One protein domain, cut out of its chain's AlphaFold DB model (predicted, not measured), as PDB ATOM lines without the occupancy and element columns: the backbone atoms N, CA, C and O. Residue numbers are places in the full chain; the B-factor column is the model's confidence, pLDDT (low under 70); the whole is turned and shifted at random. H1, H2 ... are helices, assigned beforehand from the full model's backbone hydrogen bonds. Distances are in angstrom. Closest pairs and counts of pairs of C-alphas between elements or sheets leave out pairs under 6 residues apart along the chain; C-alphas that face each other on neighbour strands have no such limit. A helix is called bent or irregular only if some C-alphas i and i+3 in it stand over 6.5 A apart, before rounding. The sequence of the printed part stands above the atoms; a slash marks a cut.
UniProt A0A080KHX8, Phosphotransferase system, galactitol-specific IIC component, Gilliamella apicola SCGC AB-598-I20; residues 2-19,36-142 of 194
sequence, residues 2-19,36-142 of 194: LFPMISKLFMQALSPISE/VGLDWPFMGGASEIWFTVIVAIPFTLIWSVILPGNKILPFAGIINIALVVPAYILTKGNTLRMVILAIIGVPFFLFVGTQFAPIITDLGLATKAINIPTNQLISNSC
ATOM      1  N   LEU A   2     -38.467 -37.864  49.524       63.53
ATOM      2  CA  LEU A   2     -39.708 -38.164  48.787       63.53
ATOM      3  C   LEU A   2     -39.678 -39.505  48.036       63.53
ATOM      4  O   LEU A   2     -40.647 -40.249  48.096       63.53
ATOM      5  N   PHE A   3     -38.559 -39.841  47.388       69.38
ATOM      6  CA  PHE A   3     -38.435 -41.069  46.591       69.38
ATOM      7  C   PHE A   3     -38.760 -42.364  47.363       69.38
ATOM      8  O   PHE A   3     -39.620 -43.106  46.897       69.38
ATOM      9  N   PRO A   4     -38.205 -42.606  48.570       69.75
ATOM     10  CA  PRO A   4     -38.549 -43.799  49.349       69.75
ATOM     11  C   PRO A   4     -40.036 -43.874  49.724       69.75
ATOM     12  O   PRO A   4     -40.634 -44.945  49.689       69.75
ATOM     13  N   MET A   5     -40.652 -42.733  50.055       76.81
ATOM     14  CA  MET A   5     -42.078 -42.665  50.390       76.81
ATOM     15  C   MET A   5     -42.961 -42.981  49.181       76.81
ATOM     16  O   MET A   5     -43.906 -43.754  49.303       76.81
ATOM     17  N   ILE A   6     -42.634 -42.428  48.010       78.56
ATOM     18  CA  ILE A   6     -43.369 -42.681  46.765       78.56
ATOM     19  C   ILE A   6     -43.254 -44.158  46.372       78.56
ATOM     20  O   ILE A   6     -44.270 -44.796  46.107       78.56
ATOM     21  N   SER A   7     -42.047 -44.729  46.406       72.94
ATOM     22  CA  SER A   7     -41.840 -46.153  46.124       72.94
ATOM     23  C   SER A   7     -42.593 -47.046  47.111       72.94
ATOM     24  O   SER A   7     -43.225 -48.012  46.697       72.94
ATOM     25  N   LYS A   8     -42.614 -46.705  48.406       76.69
ATOM     26  CA  LYS A   8     -43.379 -47.456  49.411       76.69
ATOM     27  C   LYS A   8     -44.885 -47.435  49.135       76.69
ATOM     28  O   LYS A   8     -45.521 -48.483  49.205       76.69
ATOM     29  N   LEU A   9     -45.447 -46.273  48.803       82.25
ATOM     30  CA  LEU A   9     -46.871 -46.141  48.473       82.25
ATOM     31  C   LEU A   9     -47.230 -46.915  47.198       82.25
ATOM     32  O   LEU A   9     -48.243 -47.611  47.167       82.25
ATOM     33  N   PHE A  10     -46.372 -46.858  46.176       78.44
ATOM     34  CA  PHE A  10     -46.534 -47.647  44.955       78.44
ATOM     35  C   PHE A  10     -46.542 -49.151  45.257       78.44
ATOM     36  O   PHE A  10     -47.381 -49.890  44.744       78.44
ATOM     37  N   MET A  11     -45.672 -49.593  46.165       77.81
ATOM     38  CA  MET A  11     -45.611 -50.993  46.557       77.81
ATOM     39  C   MET A  11     -46.795 -51.481  47.369       77.81
ATOM     40  O   MET A  11     -47.290 -52.582  47.133       77.81
ATOM     41  N   GLN A  12     -47.299 -50.647  48.269       81.00
ATOM     42  CA  GLN A  12     -48.527 -50.943  48.997       81.00
ATOM     43  C   GLN A  12     -49.731 -51.062  48.055       81.00
ATOM     44  O   GLN A  12     -50.577 -51.925  48.269       81.00
ATOM     45  N   ALA A  13     -49.784 -50.252  46.994       82.44
ATOM     46  CA  ALA A  13     -50.831 -50.353  45.980       82.44
ATOM     47  C   ALA A  13     -50.703 -51.619  45.108       82.44
ATOM     48  O   ALA A  13     -51.718 -52.178  44.697       82.44
ATOM     49  N   LEU A  14     -49.479 -52.089  44.838       78.75
ATOM     50  CA  LEU A  14     -49.232 -53.242  43.963       78.75
ATOM     51  C   LEU A  14     -49.315 -54.601  44.684       78.75
ATOM     52  O   LEU A  14     -49.679 -55.592  44.051       78.75
ATOM     53  N   SER A  15     -49.032 -54.662  45.993       81.00
ATOM     54  CA  SER A  15     -49.114 -55.896  46.802       81.00
ATOM     55  C   SER A  15     -50.431 -56.672  46.630       81.00
ATOM     56  O   SER A  15     -50.364 -57.848  46.271       81.00
ATOM     57  N   PRO A  16     -51.627 -56.055  46.769       84.19
ATOM     58  CA  PRO A  16     -52.885 -56.792  46.640       84.19
ATOM     59  C   PRO A  16     -53.114 -57.341  45.223       84.19
ATOM     60  O   PRO A  16     -53.716 -58.399  45.054       84.19
ATOM     61  N   ILE A  17     -52.604 -56.657  44.192       84.06
ATOM     62  CA  ILE A  17     -52.672 -57.133  42.803       84.06
ATOM     63  C   ILE A  17     -51.759 -58.352  42.626       84.06
ATOM     64  O   ILE A  17     -52.165 -59.346  42.025       84.06
ATOM     65  N   SER A  18     -50.544 -58.301  43.174       77.94
ATOM     66  CA  SER A  18     -49.584 -59.409  43.121       77.94
ATOM     67  C   SER A  18     -50.107 -60.665  43.827       77.94
ATOM     68  O   SER A  18     -49.956 -61.777  43.312       77.94
ATOM     69  N   GLU A  19     -50.741 -60.499  44.986       80.75
ATOM     70  CA  GLU A  19     -51.372 -61.589  45.739       80.75
ATOM     71  C   GLU A  19     -52.548 -62.190  44.957       80.75
ATOM     72  O   GLU A  19     -52.593 -63.403  44.758       80.75
ATOM     73  N   VAL A  36     -44.034 -66.580  41.788       67.94
ATOM     74  CA  VAL A  36     -44.238 -65.360  41.001       67.94
ATOM     75  C   VAL A  36     -43.045 -64.441  41.240       67.94
ATOM     76  O   VAL A  36     -42.870 -63.906  42.332       67.94
ATOM     77  N   GLY A  37     -42.191 -64.300  40.226       66.56
ATOM     78  CA  GLY A  37     -41.095 -63.335  40.248       66.56
ATOM     79  C   GLY A  37     -41.638 -61.911  40.150       66.56
ATOM     80  O   GLY A  37     -42.436 -61.614  39.263       66.56
ATOM     81  N   LEU A  38     -41.203 -61.043  41.060       70.75
ATOM     82  CA  LEU A  38     -41.534 -59.620  41.081       70.75
ATOM     83  C   LEU A  38     -40.328 -58.803  40.615       70.75
ATOM     84  O   LEU A  38     -39.190 -59.127  40.957       70.75
ATOM     85  N   ASP A  39     -40.585 -57.757  39.831       78.69
ATOM     86  CA  ASP A  39     -39.539 -56.855  39.346       78.69
ATOM     87  C   ASP A  39     -38.966 -55.992  40.492       78.69
ATOM     88  O   ASP A  39     -39.598 -55.797  41.537       78.69
ATOM     89  N   TRP A  40     -37.770 -55.436  40.284       72.06
ATOM     90  CA  TRP A  40     -37.023 -54.637  41.254       72.06
ATOM     91  C   TRP A  40     -37.792 -53.471  41.903       72.06
ATOM     92  O   TRP A  40     -37.462 -53.162  43.055       72.06
ATOM     93  N   PRO A  41     -38.819 -52.831  41.284       72.50
ATOM     94  CA  PRO A  41     -39.592 -51.794  41.960       72.50
ATOM     95  C   PRO A  41     -40.215 -52.291  43.266       72.50
ATOM     96  O   PRO A  41     -40.359 -51.493  44.191       72.50
ATOM     97  N   PHE A  42     -40.457 -53.610  43.389       72.12
ATOM     98  CA  PHE A  42     -40.883 -54.252  44.634       72.12
ATOM     99  C   PHE A  42     -39.976 -53.942  45.818       72.12
ATOM    100  O   PHE A  42     -40.427 -53.675  46.931       72.12
ATOM    101  N   MET A  43     -38.679 -53.911  45.554       72.56
ATOM    102  CA  MET A  43     -37.649 -53.671  46.551       72.56
ATOM    103  C   MET A  43     -37.341 -52.183  46.719       72.56
ATOM    104  O   MET A  43     -36.771 -51.786  47.732       72.56
ATOM    105  N   GLY A  44     -37.764 -51.338  45.774       72.69
ATOM    106  CA  GLY A  44     -37.512 -49.894  45.767       72.69
ATOM    107  C   GLY A  44     -38.121 -49.124  46.945       72.69
ATOM    108  O   GLY A  44     -37.776 -47.961  47.152       72.69
ATOM    109  N   GLY A  45     -38.999 -49.747  47.738       70.88
ATOM    110  CA  GLY A  45     -39.498 -49.188  48.999       70.88
ATOM    111  C   GLY A  45     -38.471 -49.184  50.143       70.88
ATOM    112  O   GLY A  45     -38.674 -48.480  51.132       70.88
ATOM    113  N   ALA A  46     -37.374 -49.938  50.018       79.94
ATOM    114  CA  ALA A  46     -36.301 -50.005  51.007       79.94
ATOM    115  C   ALA A  46     -35.464 -48.713  51.008       79.94
ATOM    116  O   ALA A  46     -34.930 -48.289  49.977       79.94
ATOM    117  N   SER A  47     -35.332 -48.068  52.169       81.88
ATOM    118  CA  SER A  47     -34.574 -46.815  52.299       81.88
ATOM    119  C   SER A  47     -33.066 -47.033  52.141       81.88
ATOM    120  O   SER A  47     -32.353 -46.121  51.722       81.88
ATOM    121  N   GLU A  48     -32.588 -48.250  52.398       84.38
ATOM    122  CA  GLU A  48     -31.194 -48.675  52.288       84.38
ATOM    123  C   GLU A  48     -30.693 -48.628  50.838       84.38
ATOM    124  O   GLU A  48     -29.545 -48.246  50.591       84.38
ATOM    125  N   ILE A  49     -31.563 -48.955  49.872       83.06
ATOM    126  CA  ILE A  49     -31.263 -48.859  48.435       83.06
ATOM    127  C   ILE A  49     -31.001 -47.398  48.075       83.06
ATOM    128  O   ILE A  49     -29.943 -47.066  47.545       83.06
ATOM    129  N   TRP A  50     -31.927 -46.509  48.435       83.00
ATOM    130  CA  TRP A  50     -31.811 -45.083  48.137       83.00
ATOM    131  C   TRP A  50     -30.625 -44.429  48.840       83.00
ATOM    132  O   TRP A  50     -29.926 -43.622  48.230       83.00
ATOM    133  N   PHE A  51     -30.359 -44.798  50.094       86.94
ATOM    134  CA  PHE A  51     -29.172 -44.335  50.807       86.94
ATOM    135  C   PHE A  51     -27.895 -44.751  50.073       86.94
ATOM    136  O   PHE A  51     -27.032 -43.914  49.818       86.94
ATOM    137  N   THR A  52     -27.792 -46.026  49.690       86.69
ATOM    138  CA  THR A  52     -26.613 -46.550  48.990       86.69
ATOM    139  C   THR A  52     -26.402 -45.843  47.658       86.69
ATOM    140  O   THR A  52     -25.278 -45.445  47.364       86.69
ATOM    141  N   VAL A  53     -27.471 -45.643  46.874       85.25
ATOM    142  CA  VAL A  53     -27.403 -44.912  45.601       85.25
ATOM    143  C   VAL A  53     -26.858 -43.509  45.831       85.25
ATOM    144  O   VAL A  53     -25.860 -43.159  45.216       85.25
ATOM    145  N   ILE A  54     -27.444 -42.737  46.754       86.56
ATOM    146  CA  ILE A  54     -27.033 -41.350  47.032       86.56
ATOM    147  C   ILE A  54     -25.568 -41.279  47.475       86.56
ATOM    148  O   ILE A  54     -24.831 -40.414  47.006       86.56
ATOM    149  N   VAL A  55     -25.135 -42.196  48.343       87.44
ATOM    150  CA  VAL A  55     -23.739 -42.268  48.792       87.44
ATOM    151  C   VAL A  55     -22.808 -42.647  47.646       87.44
ATOM    152  O   VAL A  55     -21.708 -42.115  47.582       87.44
ATOM    153  N   ALA A  56     -23.232 -43.516  46.727       85.12
ATOM    154  CA  ALA A  56     -22.422 -43.955  45.596       85.12
ATOM    155  C   ALA A  56     -22.240 -42.874  44.511       85.12
ATOM    156  O   ALA A  56     -21.215 -42.891  43.836       85.12
ATOM    157  N   ILE A  57     -23.161 -41.909  44.370       87.00
ATOM    158  CA  ILE A  57     -23.084 -40.812  43.377       87.00
ATOM    159  C   ILE A  57     -21.704 -40.122  43.325       87.00
ATOM    160  O   ILE A  57     -21.101 -40.097  42.246       87.00
ATOM    161  N   PRO A  58     -21.170 -39.553  44.428       85.38
ATOM    162  CA  PRO A  58     -19.880 -38.866  44.396       85.38
ATOM    163  C   PRO A  58     -18.733 -39.806  44.014       85.38
ATOM    164  O   PRO A  58     -17.860 -39.416  43.242       85.38
ATOM    165  N   PHE A  59     -18.749 -41.056  44.483       85.12
ATOM    166  CA  PHE A  59     -17.724 -42.036  44.118       85.12
ATOM    167  C   PHE A  59     -17.793 -42.397  42.637       85.12
ATOM    168  O   PHE A  59     -16.753 -42.521  41.997       85.12
ATOM    169  N   THR A  60     -18.993 -42.499  42.067       82.94
ATOM    170  CA  THR A  60     -19.180 -42.745  40.635       82.94
ATOM    171  C   THR A  60     -18.597 -41.628  39.781       82.94
ATOM    172  O   THR A  60     -17.933 -41.902  38.781       82.94
ATOM    173  N   LEU A  61     -18.775 -40.374  40.195       83.50
ATOM    174  CA  LEU A  61     -18.164 -39.227  39.525       83.50
ATOM    175  C   LEU A  61     -16.637 -39.232  39.650       83.50
ATOM    176  O   LEU A  61     -15.945 -39.009  38.660       83.50
ATOM    177  N   ILE A  62     -16.108 -39.535  40.838       84.88
ATOM    178  CA  ILE A  62     -14.662 -39.639  41.068       84.88
ATOM    179  C   ILE A  62     -14.055 -40.722  40.170       84.88
ATOM    180  O   ILE A  62     -13.090 -40.465  39.452       84.88
ATOM    181  N   TRP A  63     -14.654 -41.912  40.145       81.50
ATOM    182  CA  TRP A  63     -14.218 -43.000  39.275       81.50
ATOM    183  C   TRP A  63     -14.299 -42.621  37.800       81.50
ATOM    184  O   TRP A  63     -13.369 -42.907  37.053       81.50
ATOM    185  N   SER A  64     -15.348 -41.914  37.384       80.12
ATOM    186  CA  SER A  64     -15.490 -41.448  36.005       80.12
ATOM    187  C   SER A  64     -14.346 -40.545  35.540       80.12
ATOM    188  O   SER A  64     -14.049 -40.550  34.345       80.12
ATOM    189  N   VAL A  65     -13.733 -39.774  36.441       81.50
ATOM    190  CA  VAL A  65     -12.622 -38.863  36.122       81.50
ATOM    191  C   VAL A  65     -11.266 -39.558  36.256       81.50
ATOM    192  O   VAL A  65     -10.367 -39.302  35.460       81.50
ATOM    193  N   ILE A  66     -11.108 -40.434  37.251       82.94
ATOM    194  CA  ILE A  66      -9.829 -41.096  37.546       82.94
ATOM    195  C   ILE A  66      -9.559 -42.282  36.608       82.94
ATOM    196  O   ILE A  66      -8.395 -42.587  36.348       82.94
ATOM    197  N   LEU A  67     -10.592 -42.972  36.101       77.94
ATOM    198  CA  LEU A  67     -10.382 -44.179  35.297       77.94
ATOM    199  C   LEU A  67      -9.658 -43.874  33.972       77.94
ATOM    200  O   LEU A  67     -10.201 -43.156  33.126       77.94
ATOM    201  N   PRO A  68      -8.485 -44.488  33.720       69.00
ATOM    202  CA  PRO A  68      -7.791 -44.326  32.453       69.00
ATOM    203  C   PRO A  68      -8.594 -44.982  31.323       69.00
ATOM    204  O   PRO A  68      -8.994 -46.142  31.410       69.00
ATOM    205  N   GLY A  69      -8.830 -44.233  30.246       66.31
ATOM    206  CA  GLY A  69      -9.548 -44.722  29.068       66.31
ATOM    207  C   GLY A  69     -11.076 -44.664  29.161       66.31
ATOM    208  O   GLY A  69     -11.725 -45.014  28.177       66.31
ATOM    209  N   ASN A  70     -11.657 -44.188  30.270       73.94
ATOM    210  CA  ASN A  70     -13.089 -43.896  30.348       73.94
ATOM    211  C   ASN A  70     -13.408 -42.602  29.584       73.94
ATOM    212  O   ASN A  70     -12.785 -41.567  29.807       73.94
ATOM    213  N   LYS A  71     -14.395 -42.658  28.686       70.94
ATOM    214  CA  LYS A  71     -14.864 -41.489  27.914       70.94
ATOM    215  C   LYS A  71     -16.301 -41.101  28.256       70.94
ATOM    216  O   LYS A  71     -16.865 -40.216  27.619       70.94
ATOM    217  N   ILE A  72     -16.900 -41.769  29.241       73.88
ATOM    218  CA  ILE A  72     -18.291 -41.563  29.632       73.88
ATOM    219  C   ILE A  72     -18.341 -40.804  30.944       73.88
ATOM    220  O   ILE A  72     -17.852 -41.291  31.958       73.88
ATOM    221  N   LEU A  73     -19.009 -39.653  30.926       77.88
ATOM    222  CA  LEU A  73     -19.479 -38.979  32.131       77.88
ATOM    223  C   LEU A  73     -20.922 -39.436  32.397       77.88
ATOM    224  O   LEU A  73     -21.811 -39.101  31.611       77.88
ATOM    225  N   PRO A  74     -21.194 -40.200  33.469       71.88
ATOM    226  CA  PRO A  74     -22.471 -40.885  33.661       71.88
ATOM    227  C   PRO A  74     -23.609 -39.961  34.131       71.88
ATOM    228  O   PRO A  74     -24.487 -40.418  34.846       71.88
ATOM    229  N   PHE A  75     -23.663 -38.681  33.745       70.94
ATOM    230  CA  PHE A  75     -24.671 -37.732  34.254       70.94
ATOM    231  C   PHE A  75     -26.118 -38.223  34.111       70.94
ATOM    232  O   PHE A  75     -26.898 -38.101  35.050       70.94
ATOM    233  N   ALA A  76     -26.456 -38.839  32.974       67.81
ATOM    234  CA  ALA A  76     -27.781 -39.410  32.731       67.81
ATOM    235  C   ALA A  76     -28.047 -40.715  33.515       67.81
ATOM    236  O   ALA A  76     -29.198 -41.060  33.761       67.81
ATOM    237  N   GLY A  77     -26.993 -41.435  33.909       66.81
ATOM    238  CA  GLY A  77     -27.051 -42.744  34.568       66.81
ATOM    239  C   GLY A  77     -26.645 -42.742  36.047       66.81
ATOM    240  O   GLY A  77     -26.660 -43.792  36.675       66.81
ATOM    241  N   ILE A  78     -26.305 -41.587  36.632       72.69
ATOM    242  CA  ILE A  78     -25.730 -41.472  37.989       72.69
ATOM    243  C   ILE A  78     -26.594 -42.146  39.066       72.69
ATOM    244  O   ILE A  78     -26.061 -42.708  40.018       72.69
ATOM    245  N   ILE A  79     -27.920 -42.081  38.922       69.50
ATOM    246  CA  ILE A  79     -28.878 -42.671  39.871       69.50
ATOM    247  C   ILE A  79     -29.162 -44.141  39.520       69.50
ATOM    248  O   ILE A  79     -29.543 -44.929  40.384       69.50
ATOM    249  N   ASN A  80     -28.944 -44.532  38.264       70.44
ATOM    250  CA  ASN A  80     -29.247 -45.862  37.753       70.44
ATOM    251  C   ASN A  80     -28.081 -46.835  37.993       70.44
ATOM    252  O   ASN A  80     -27.467 -47.374  37.074       70.44
ATOM    253  N   ILE A  81     -27.747 -47.062  39.261       73.94
ATOM    254  CA  ILE A  81     -26.735 -48.049  39.636       73.94
ATOM    255  C   ILE A  81     -27.433 -49.403  39.794       73.94
ATOM    256  O   ILE A  81     -27.815 -49.797  40.899       73.94
ATOM    257  N   ALA A  82     -27.565 -50.133  38.682       70.75
ATOM    258  CA  ALA A  82     -28.213 -51.450  38.619       70.75
ATOM    259  C   ALA A  82     -27.630 -52.484  39.606       70.75
ATOM    260  O   ALA A  82     -28.280 -53.466  39.949       70.75
ATOM    261  N   LEU A  83     -26.417 -52.252  40.122       75.31
ATOM    262  CA  LEU A  83     -25.770 -53.106  41.118       75.31
ATOM    263  C   LEU A  83     -26.369 -52.991  42.534       75.31
ATOM    264  O   LEU A  83     -26.181 -53.893  43.347       75.31
ATOM    265  N   VAL A  84     -27.081 -51.910  42.864       79.88
ATOM    266  CA  VAL A  84     -27.553 -51.692  44.244       79.88
ATOM    267  C   VAL A  84     -28.655 -52.681  44.634       79.88
ATOM    268  O   VAL A  84     -28.668 -53.163  45.765       79.88
ATOM    269  N   VAL A  85     -29.537 -53.047  43.701       79.44
ATOM    270  CA  VAL A  85     -30.615 -54.026  43.929       79.44
ATOM    271  C   VAL A  85     -30.066 -55.432  44.244       79.44
ATOM    272  O   VAL A  85     -30.391 -55.964  45.307       79.44
ATOM    273  N   PRO A  86     -29.187 -56.042  43.423       77.56
ATOM    274  CA  PRO A  86     -28.585 -57.330  43.766       77.56
ATOM    275  C   PRO A  86     -27.672 -57.241  44.996       77.56
ATOM    276  O   PRO A  86     -27.628 -58.186  45.785       77.56
ATOM    277  N   ALA A  87     -26.998 -56.105  45.230       80.06
ATOM    278  CA  ALA A  87     -26.234 -55.895  46.459       80.06
ATOM    279  C   ALA A  87     -27.136 -55.904  47.704       80.06
ATOM    280  O   ALA A  87     -26.746 -56.467  48.728       80.06
ATOM    281  N   TYR A  88     -28.347 -55.345  47.629       82.81
ATOM    282  CA  TYR A  88     -29.326 -55.412  48.715       82.81
ATOM    283  C   TYR A  88     -29.728 -56.859  49.023       82.81
ATOM    284  O   TYR A  88     -29.712 -57.258  50.187       82.81
ATOM    285  N   ILE A  89     -30.020 -57.659  47.989       80.75
ATOM    286  CA  ILE A  89     -30.393 -59.077  48.140       80.75
ATOM    287  C   ILE A  89     -29.254 -59.863  48.800       80.75
ATOM    288  O   ILE A  89     -29.472 -60.573  49.782       80.75
ATOM    289  N   LEU A  90     -28.023 -59.697  48.305       81.12
ATOM    290  CA  LEU A  90     -26.854 -60.432  48.792       81.12
ATOM    291  C   LEU A  90     -26.497 -60.077  50.240       81.12
ATOM    292  O   LEU A  90     -26.090 -60.927  51.029       81.12
ATOM    293  N   THR A  91     -26.632 -58.802  50.593       82.06
ATOM    294  CA  THR A  91     -26.237 -58.289  51.910       82.06
ATOM    295  C   THR A  91     -27.382 -58.276  52.920       82.06
ATOM    296  O   THR A  91     -27.150 -57.909  54.073       82.06
ATOM    297  N   LYS A  92     -28.591 -58.684  52.503       79.00
ATOM    298  CA  LYS A  92     -29.832 -58.678  53.294       79.00
ATOM    299  C   LYS A  92     -30.110 -57.312  53.942       79.00
ATOM    300  O   LYS A  92     -30.485 -57.243  55.108       79.00
ATOM    301  N   GLY A  93     -29.875 -56.228  53.197       74.69
ATOM    302  CA  GLY A  93     -30.102 -54.853  53.663       74.69
ATOM    303  C   GLY A  93     -28.965 -54.228  54.484       74.69
ATOM    304  O   GLY A  93     -29.160 -53.178  55.089       74.69
ATOM    305  N   ASN A  94     -27.763 -54.814  54.519       84.50
ATOM    306  CA  ASN A  94     -26.617 -54.162  55.160       84.50
ATOM    307  C   ASN A  94     -26.046 -53.042  54.277       84.50
ATOM    308  O   ASN A  94     -25.234 -53.277  53.377       84.50
ATOM    309  N   THR A  95     -26.407 -51.807  54.607       84.19
ATOM    310  CA  THR A  95     -26.065 -50.602  53.849       84.19
ATOM    311  C   THR A  95     -24.561 -50.395  53.644       84.19
ATOM    312  O   THR A  95     -24.137 -49.991  52.564       84.19
ATOM    313  N   LEU A  96     -23.719 -50.718  54.635       84.94
ATOM    314  CA  LEU A  96     -22.263 -50.559  54.512       84.94
ATOM    315  C   LEU A  96     -21.695 -51.497  53.442       84.94
ATOM    316  O   LEU A  96     -20.910 -51.084  52.589       84.94
ATOM    317  N   ARG A  97     -22.123 -52.763  53.462       83.44
ATOM    318  CA  ARG A  97     -21.696 -53.754  52.466       83.44
ATOM    319  C   ARG A  97     -22.210 -53.395  51.074       83.44
ATOM    320  O   ARG A  97     -21.482 -53.571  50.102       83.44
ATOM    321  N   MET A  98     -23.422 -52.849  50.981       84.50
ATOM    322  CA  MET A  98     -23.984 -52.382  49.713       84.50
ATOM    323  C   MET A  98     -23.170 -51.237  49.104       84.50
ATOM    324  O   MET A  98     -22.875 -51.278  47.912       84.50
ATOM    325  N   VAL A  99     -22.760 -50.252  49.910       86.06
ATOM    326  CA  VAL A  99     -21.928 -49.129  49.445       86.06
ATOM    327  C   VAL A  99     -20.579 -49.622  48.927       86.06
ATOM    328  O   VAL A  99     -20.160 -49.222  47.845       86.06
ATOM    329  N   ILE A 100     -19.923 -50.535  49.647       85.94
ATOM    330  CA  ILE A 100     -18.638 -51.106  49.216       85.94
ATOM    331  C   ILE A 100     -18.788 -51.819  47.865       85.94
ATOM    332  O   ILE A 100     -17.991 -51.589  46.955       85.94
ATOM    333  N   LEU A 101     -19.832 -52.639  47.706       84.25
ATOM    334  CA  LEU A 101     -20.108 -53.329  46.445       84.25
ATOM    335  C   LEU A 101     -20.387 -52.345  45.304       84.25
ATOM    336  O   LEU A 101     -19.841 -52.518  44.218       84.25
ATOM    337  N   ALA A 102     -21.179 -51.297  45.553       83.94
ATOM    338  CA  ALA A 102     -21.454 -50.245  44.576       83.94
ATOM    339  C   ALA A 102     -20.165 -49.553  44.111       83.94
ATOM    340  O   ALA A 102     -19.923 -49.460  42.910       83.94
ATOM    341  N   ILE A 103     -19.298 -49.145  45.041       84.12
ATOM    342  CA  ILE A 103     -18.033 -48.460  44.727       84.12
ATOM    343  C   ILE A 103     -17.100 -49.353  43.901       84.12
ATOM    344  O   ILE A 103     -16.467 -48.865  42.969       84.12
ATOM    345  N   ILE A 104     -17.018 -50.647  44.219       83.81
ATOM    346  CA  ILE A 104     -16.168 -51.601  43.490       83.81
ATOM    347  C   ILE A 104     -16.746 -51.914  42.108       83.81
ATOM    348  O   ILE A 104     -15.996 -52.081  41.150       83.81
ATOM    349  N   GLY A 105     -18.071 -52.005  41.986       77.25
ATOM    350  CA  GLY A 105     -18.718 -52.370  40.732       77.25
ATOM    351  C   GLY A 105     -18.737 -51.246  39.699       77.25
ATOM    352  O   GLY A 105     -18.577 -51.517  38.511       77.25
ATOM    353  N   VAL A 106     -18.883 -49.990  40.124       80.88
ATOM    354  CA  VAL A 106     -18.996 -48.822  39.232       80.88
ATOM    355  C   VAL A 106     -17.878 -48.713  38.175       80.88
ATOM    356  O   VAL A 106     -18.213 -48.517  37.004       80.88
ATOM    357  N   PRO A 107     -16.584 -48.898  38.504       78.56
ATOM    358  CA  PRO A 107     -15.507 -48.973  37.514       78.56
ATOM    359  C   PRO A 107     -15.780 -49.926  36.347       78.56
ATOM    360  O   PRO A 107     -15.533 -49.582  35.191       78.56
ATOM    361  N   PHE A 108     -16.331 -51.109  36.633       77.69
ATOM    362  CA  PHE A 108     -16.631 -52.112  35.611       77.69
ATOM    363  C   PHE A 108     -17.765 -51.659  34.688       77.69
ATOM    364  O   PHE A 108     -17.674 -51.852  33.477       77.69
ATOM    365  N   PHE A 109     -18.801 -51.010  35.229       75.44
ATOM    366  CA  PHE A 109     -19.891 -50.445  34.426       75.44
ATOM    367  C   PHE A 109     -19.391 -49.352  33.474       75.44
ATOM    368  O   PHE A 109     -19.730 -49.366  32.291       75.44
ATOM    369  N   LEU A 110     -18.534 -48.447  33.957       74.94
ATOM    370  CA  LEU A 110     -17.972 -47.360  33.146       74.94
ATOM    371  C   LEU A 110     -17.055 -47.873  32.032       74.94
ATOM    372  O   LEU A 110     -17.117 -47.392  30.896       74.94
ATOM    373  N   PHE A 111     -16.230 -48.880  32.331       75.38
ATOM    374  CA  PHE A 111     -15.327 -49.465  31.347       75.38
ATOM    375  C   PHE A 111     -16.096 -50.173  30.230       75.38
ATOM    376  O   PHE A 111     -15.858 -49.912  29.049       75.38
ATOM    377  N   VAL A 112     -17.068 -51.015  30.592       73.25
ATOM    378  CA  VAL A 112     -17.906 -51.722  29.616       73.25
ATOM    379  C   VAL A 112     -18.728 -50.734  28.797       73.25
ATOM    380  O   VAL A 112     -18.715 -50.820  27.572       73.25
ATOM    381  N   GLY A 113     -19.357 -49.743  29.433       71.19
ATOM    382  CA  GLY A 113     -20.064 -48.684  28.716       71.19
ATOM    383  C   GLY A 113     -19.157 -47.981  27.703       71.19
ATOM    384  O   GLY A 113     -19.550 -47.770  26.555       71.19
ATOM    385  N   THR A 114     -17.912 -47.664  28.074       74.50
ATOM    386  CA  THR A 114     -16.985 -46.973  27.162       74.50
ATOM    387  C   THR A 114     -16.621 -47.837  25.957       74.50
ATOM    388  O   THR A 114     -16.548 -47.329  24.841       74.50
ATOM    389  N   GLN A 115     -16.447 -49.144  26.157       73.69
ATOM    390  CA  GLN A 115     -16.165 -50.085  25.070       73.69
ATOM    391  C   GLN A 115     -17.387 -50.346  24.172       73.69
ATOM    392  O   GLN A 115     -17.224 -50.590  22.980       73.69
ATOM    393  N   PHE A 116     -18.607 -50.255  24.710       72.62
ATOM    394  CA  PHE A 116     -19.849 -50.425  23.942       72.62
ATOM    395  C   PHE A 116     -20.322 -49.170  23.207       72.62
ATOM    396  O   PHE A 116     -21.106 -49.278  22.264       72.62
ATOM    397  N   ALA A 117     -19.841 -47.994  23.608       74.81
ATOM    398  CA  ALA A 117     -20.163 -46.711  22.989       74.81
ATOM    399  C   ALA A 117     -20.084 -46.702  21.439       74.81
ATOM    400  O   ALA A 117     -21.046 -46.258  20.808       74.81
ATOM    401  N   PRO A 118     -19.007 -47.197  20.791       73.50
ATOM    402  CA  PRO A 118     -18.935 -47.226  19.327       73.50
ATOM    403  C   PRO A 118     -19.995 -48.142  18.703       73.50
ATOM    404  O   PRO A 118     -20.671 -47.729  17.770       73.50
ATOM    405  N   ILE A 119     -20.228 -49.331  19.270       75.38
ATOM    406  CA  ILE A 119     -21.199 -50.302  18.737       75.38
ATOM    407  C   ILE A 119     -22.615 -49.719  18.750       75.38
ATOM    408  O   ILE A 119     -23.343 -49.814  17.765       75.38
ATOM    409  N   ILE A 120     -23.011 -49.092  19.862       75.44
ATOM    410  CA  ILE A 120     -24.338 -48.475  19.997       75.44
ATOM    411  C   ILE A 120     -24.493 -47.307  19.013       75.44
ATOM    412  O   ILE A 120     -25.551 -47.142  18.404       75.44
ATOM    413  N   THR A 121     -23.433 -46.519  18.830       75.25
ATOM    414  CA  THR A 121     -23.415 -45.382  17.903       75.25
ATOM    415  C   THR A 121     -23.549 -45.843  16.450       75.25
ATOM    416  O   THR A 121     -24.409 -45.337  15.727       75.25
ATOM    417  N   ASP A 122     -22.780 -46.853  16.043       77.38
ATOM    418  CA  ASP A 122     -22.823 -47.417  14.690       77.38
ATOM    419  C   ASP A 122     -24.196 -48.027  14.377       77.38
ATOM    420  O   ASP A 122     -24.740 -47.827  13.288       77.38
ATOM    421  N   LEU A 123     -24.815 -48.706  15.349       75.81
ATOM    422  CA  LEU A 123     -26.176 -49.234  15.217       75.81
ATOM    423  C   LEU A 123     -27.226 -48.121  15.056       75.81
ATOM    424  O   LEU A 123     -28.144 -48.244  14.241       75.81
ATOM    425  N   GLY A 124     -27.102 -47.024  15.808       70.88
ATOM    426  CA  GLY A 124     -28.006 -45.872  15.700       70.88
ATOM    427  C   GLY A 124     -27.910 -45.163  14.345       70.88
ATOM    428  O   GLY A 124     -28.929 -44.762  13.777       70.88
ATOM    429  N   LEU A 125     -26.697 -45.076  13.789       76.75
ATOM    430  CA  LEU A 125     -26.455 -44.544  12.447       76.75
ATOM    431  C   LEU A 125     -26.979 -45.493  11.359       76.75
ATOM    432  O   LEU A 125     -27.644 -45.043  10.424       76.75
ATOM    433  N   ALA A 126     -26.755 -46.804  11.495       78.12
ATOM    434  CA  ALA A 126     -27.222 -47.811  10.540       78.12
ATOM    435  C   ALA A 126     -28.754 -47.868  10.440       78.12
ATOM    436  O   ALA A 126     -29.308 -48.031   9.353       78.12
ATOM    437  N   THR A 127     -29.450 -47.685  11.562       78.00
ATOM    438  CA  THR A 127     -30.920 -47.648  11.606       78.00
ATOM    439  C   THR A 127     -31.507 -46.289  11.214       78.00
ATOM    440  O   THR A 127     -32.726 -46.168  11.108       78.00
ATOM    441  N   LYS A 128     -30.666 -45.266  10.976       72.25
ATOM    442  CA  LYS A 128     -31.060 -43.858  10.758       72.25
ATOM    443  C   LYS A 128     -31.954 -43.289  11.866       72.25
ATOM    444  O   LYS A 128     -32.652 -42.300  11.649       72.25
ATOM    445  N   ALA A 129     -31.944 -43.898  13.049       64.75
ATOM    446  CA  ALA A 129     -32.797 -43.481  14.151       64.75
ATOM    447  C   ALA A 129     -32.336 -42.144  14.760       64.75
ATOM    448  O   ALA A 129     -33.124 -41.470  15.420       64.75
ATOM    449  N   ILE A 130     -31.063 -41.765  14.567       63.06
ATOM    450  CA  ILE A 130     -30.443 -40.640  15.277       63.06
ATOM    451  C   ILE A 130     -29.411 -39.937  14.382       63.06
ATOM    452  O   ILE A 130     -28.538 -40.585  13.809       63.06
ATOM    453  N   ASN A 131     -29.483 -38.605  14.292       61.28
ATOM    454  CA  ASN A 131     -28.424 -37.773  13.716       61.28
ATOM    455  C   ASN A 131     -27.456 -37.365  14.828       61.28
ATOM    456  O   ASN A 131     -27.816 -36.576  15.703       61.28
ATOM    457  N   ILE A 132     -26.243 -37.910  14.803       62.25
ATOM    458  CA  ILE A 132     -25.229 -37.667  15.832       62.25
ATOM    459  C   ILE A 132     -24.161 -36.724  15.251       62.25
ATOM    460  O   ILE A 132     -23.653 -36.998  14.162       62.25
ATOM    461  N   PRO A 133     -23.809 -35.611  15.923       65.00
ATOM    462  CA  PRO A 133     -22.712 -34.748  15.487       65.00
ATOM    463  C   PRO A 133     -21.366 -35.496  15.532       65.00
ATOM    464  O   PRO A 133     -21.133 -36.292  16.438       65.00
ATOM    465  N   THR A 134     -20.466 -35.203  14.581       54.62
ATOM    466  CA  THR A 134     -19.252 -35.964  14.178       54.62
ATOM    467  C   THR A 134     -18.185 -36.229  15.262       54.62
ATOM    468  O   THR A 134     -17.091 -36.683  14.957       54.62
ATOM    469  N   ASN A 135     -18.452 -35.974  16.540       63.31
ATOM    470  CA  ASN A 135     -17.501 -36.221  17.624       63.31
ATOM    471  C   ASN A 135     -18.174 -36.664  18.935       63.31
ATOM    472  O   ASN A 135     -17.619 -36.477  20.017       63.31
ATOM    473  N   GLN A 136     -19.396 -37.195  18.857       66.81
ATOM    474  CA  GLN A 136     -20.134 -37.702  20.013       66.81
ATOM    475  C   GLN A 136     -20.452 -39.184  19.830       66.81
ATOM    476  O   GLN A 136     -20.768 -39.631  18.731       66.81
ATOM    477  N   LEU A 137     -20.362 -39.939  20.924       68.94
ATOM    478  CA  LEU A 137     -20.775 -41.337  20.984       68.94
ATOM    479  C   LEU A 137     -21.993 -41.446  21.894       68.94
ATOM    480  O   LEU A 137     -22.038 -40.825  22.958       68.94
ATOM    481  N   ILE A 138     -22.955 -42.271  21.496       68.38
ATOM    482  CA  ILE A 138     -24.055 -42.673  22.365       68.38
ATOM    483  C   ILE A 138     -23.605 -43.910  23.121       68.38
ATOM    484  O   ILE A 138     -23.205 -44.910  22.530       68.38
ATOM    485  N   SER A 139     -23.679 -43.844  24.445       66.00
ATOM    486  CA  SER A 139     -23.386 -44.988  25.292       66.00
ATOM    487  C   SER A 139     -24.329 -45.063  26.478       66.00
ATOM    488  O   SER A 139     -24.874 -44.055  26.929       66.00
ATOM    489  N   ASN A 140     -24.492 -46.276  26.990       66.00
ATOM    490  CA  ASN A 140     -25.209 -46.549  28.217       66.00
ATOM    491  C   ASN A 140     -24.195 -46.842  29.337       66.00
ATOM    492  O   ASN A 140     -23.428 -47.800  29.264       66.00
ATOM    493  N   SER A 141     -24.200 -46.009  30.380       60.72
ATOM    494  CA  SER A 141     -23.355 -46.175  31.577       60.72
ATOM    495  C   SER A 141     -23.903 -47.208  32.568       60.72
ATOM    496  O   SER A 141     -23.210 -47.576  33.513       60.72
ATOM    497  N   CYS A 142     -25.122 -47.699  32.337       61.56
ATOM    498  CA  CYS A 142     -25.882 -48.565  33.233       61.56
ATOM    499  C   CYS A 142     -26.321 -49.840  32.505       61.56
ATOM    500  O   CYS A 142     -27.462 -50.271  32.629       61.56
TER     501      CYS A 142
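This is residues 2 to 19 and 36 to 142 of the 194 residues of the protein "Phosphotransferase system, galactitol-specific IIC component" of Gilliamella apicola SCGC AB-598-I20 (UniProt A0A080KHX8). The model is a wide, loose U: the bent helix H2 and the first arm of the bent helix H4, H4a, pack on each other to make its base, with short H3 packed on both at one end. H1 reaches away from that end, meeting H2a only near its own start, and H4b turns away at the other end; residues 67 to 83 lead back from H2b to H3, and residues 127 to 142 fold back from H4b toward the base. The printed part has 125 residues with four named helices, H1, H2, H3 and H4 in chain order, and no named strand: the class is all helix. It is loose, with a radius of gyration of the C-alphas of 17.2 A, and only just elongated, spanning 50 by 33 by 26 A.

H1, residues 2 to 19, begins with C-alpha 2 at (-39.708, -38.164, 48.787) and is 26.3 A long; it has a kink of 31 degrees near residue 13 and is only just irregular, C-alphas 13 and 16 being 6.8 A apart. H2, residues 47 to 66, was assigned as one helix by its hydrogen bonds but is bent, with C-alphas 55 and 58 6.8 A apart; its arms are H2a, residues 47 to 55, and H2b, residues 58 to 66, at a shallow tilt of 34.7 degrees, only just short of steep. H3 is residues 84 to 91, 10.2 A long. H4, residues 95 to 126, was likewise assigned as one helix but is bent, with C-alphas 115 and 118 7.0 A apart. Its arm H4a, residues 95 to 115, is 30.4 A long, has a kink of 31 degrees near residue 104 and is irregular, C-alphas 104 and 107 being 6.6 A apart. H4b, residues 118 to 126, is at a steep tilt of 54 degrees to H4a and ends with C-alpha 126 at (-27.222, -47.811, 10.540).

H2 is the hub, touching three other helices. H1 only just touches H2a, with 3 pairs of C-alphas within 8 A, through residues 3 to 4 alone; the closest C-alphas, of Pro 4 and Ser 47, are 5.8 A apart. H2a touches H4a at residues 95 to 102 alone, the closest C-alphas, of Thr 52 and Val 99, being 5.4 A apart, at a steep tilt of 54 degrees, the same way. H2b touches H4a at residues 103 to 110 alone, closest at the C-alphas of Thr 60 and Val 106, 6.2 A, with a tilt of 36 degrees, only just steep. H3 touches H2a, closest at the C-alphas of Ile 49 and Val 84, 6.3 A. H3 and H4a form a helical hairpin, opposite ways at a steep tilt of 44 degrees, touching at residues 95 to 102 of H4a alone, with the C-alphas of Ala 87 and Met 98 closest at 5.3 A. H4b touches no helix. Every O i to N i+4 pair is within hydrogen-bond range in H2a, H2b, H3 and H4b; H1 has 12 of 14 and H4a 15 of 17.

The C-alphas farthest apart, of Glu 19 and Thr 134, are 51.8 A apart. Residues 20 to 35 are not printed, and C-alphas 19 and 36 are 9.4 A apart across this cut, which lies in the link from H1 to H2. The link from H2 to H3 is long, 17 residues, and that from H3 to H4 is tight, 3 residues. The mean pLDDT of the printed part is 76.2, with 24 residues under 70, among them residues 2 to 4 and 129 to 142.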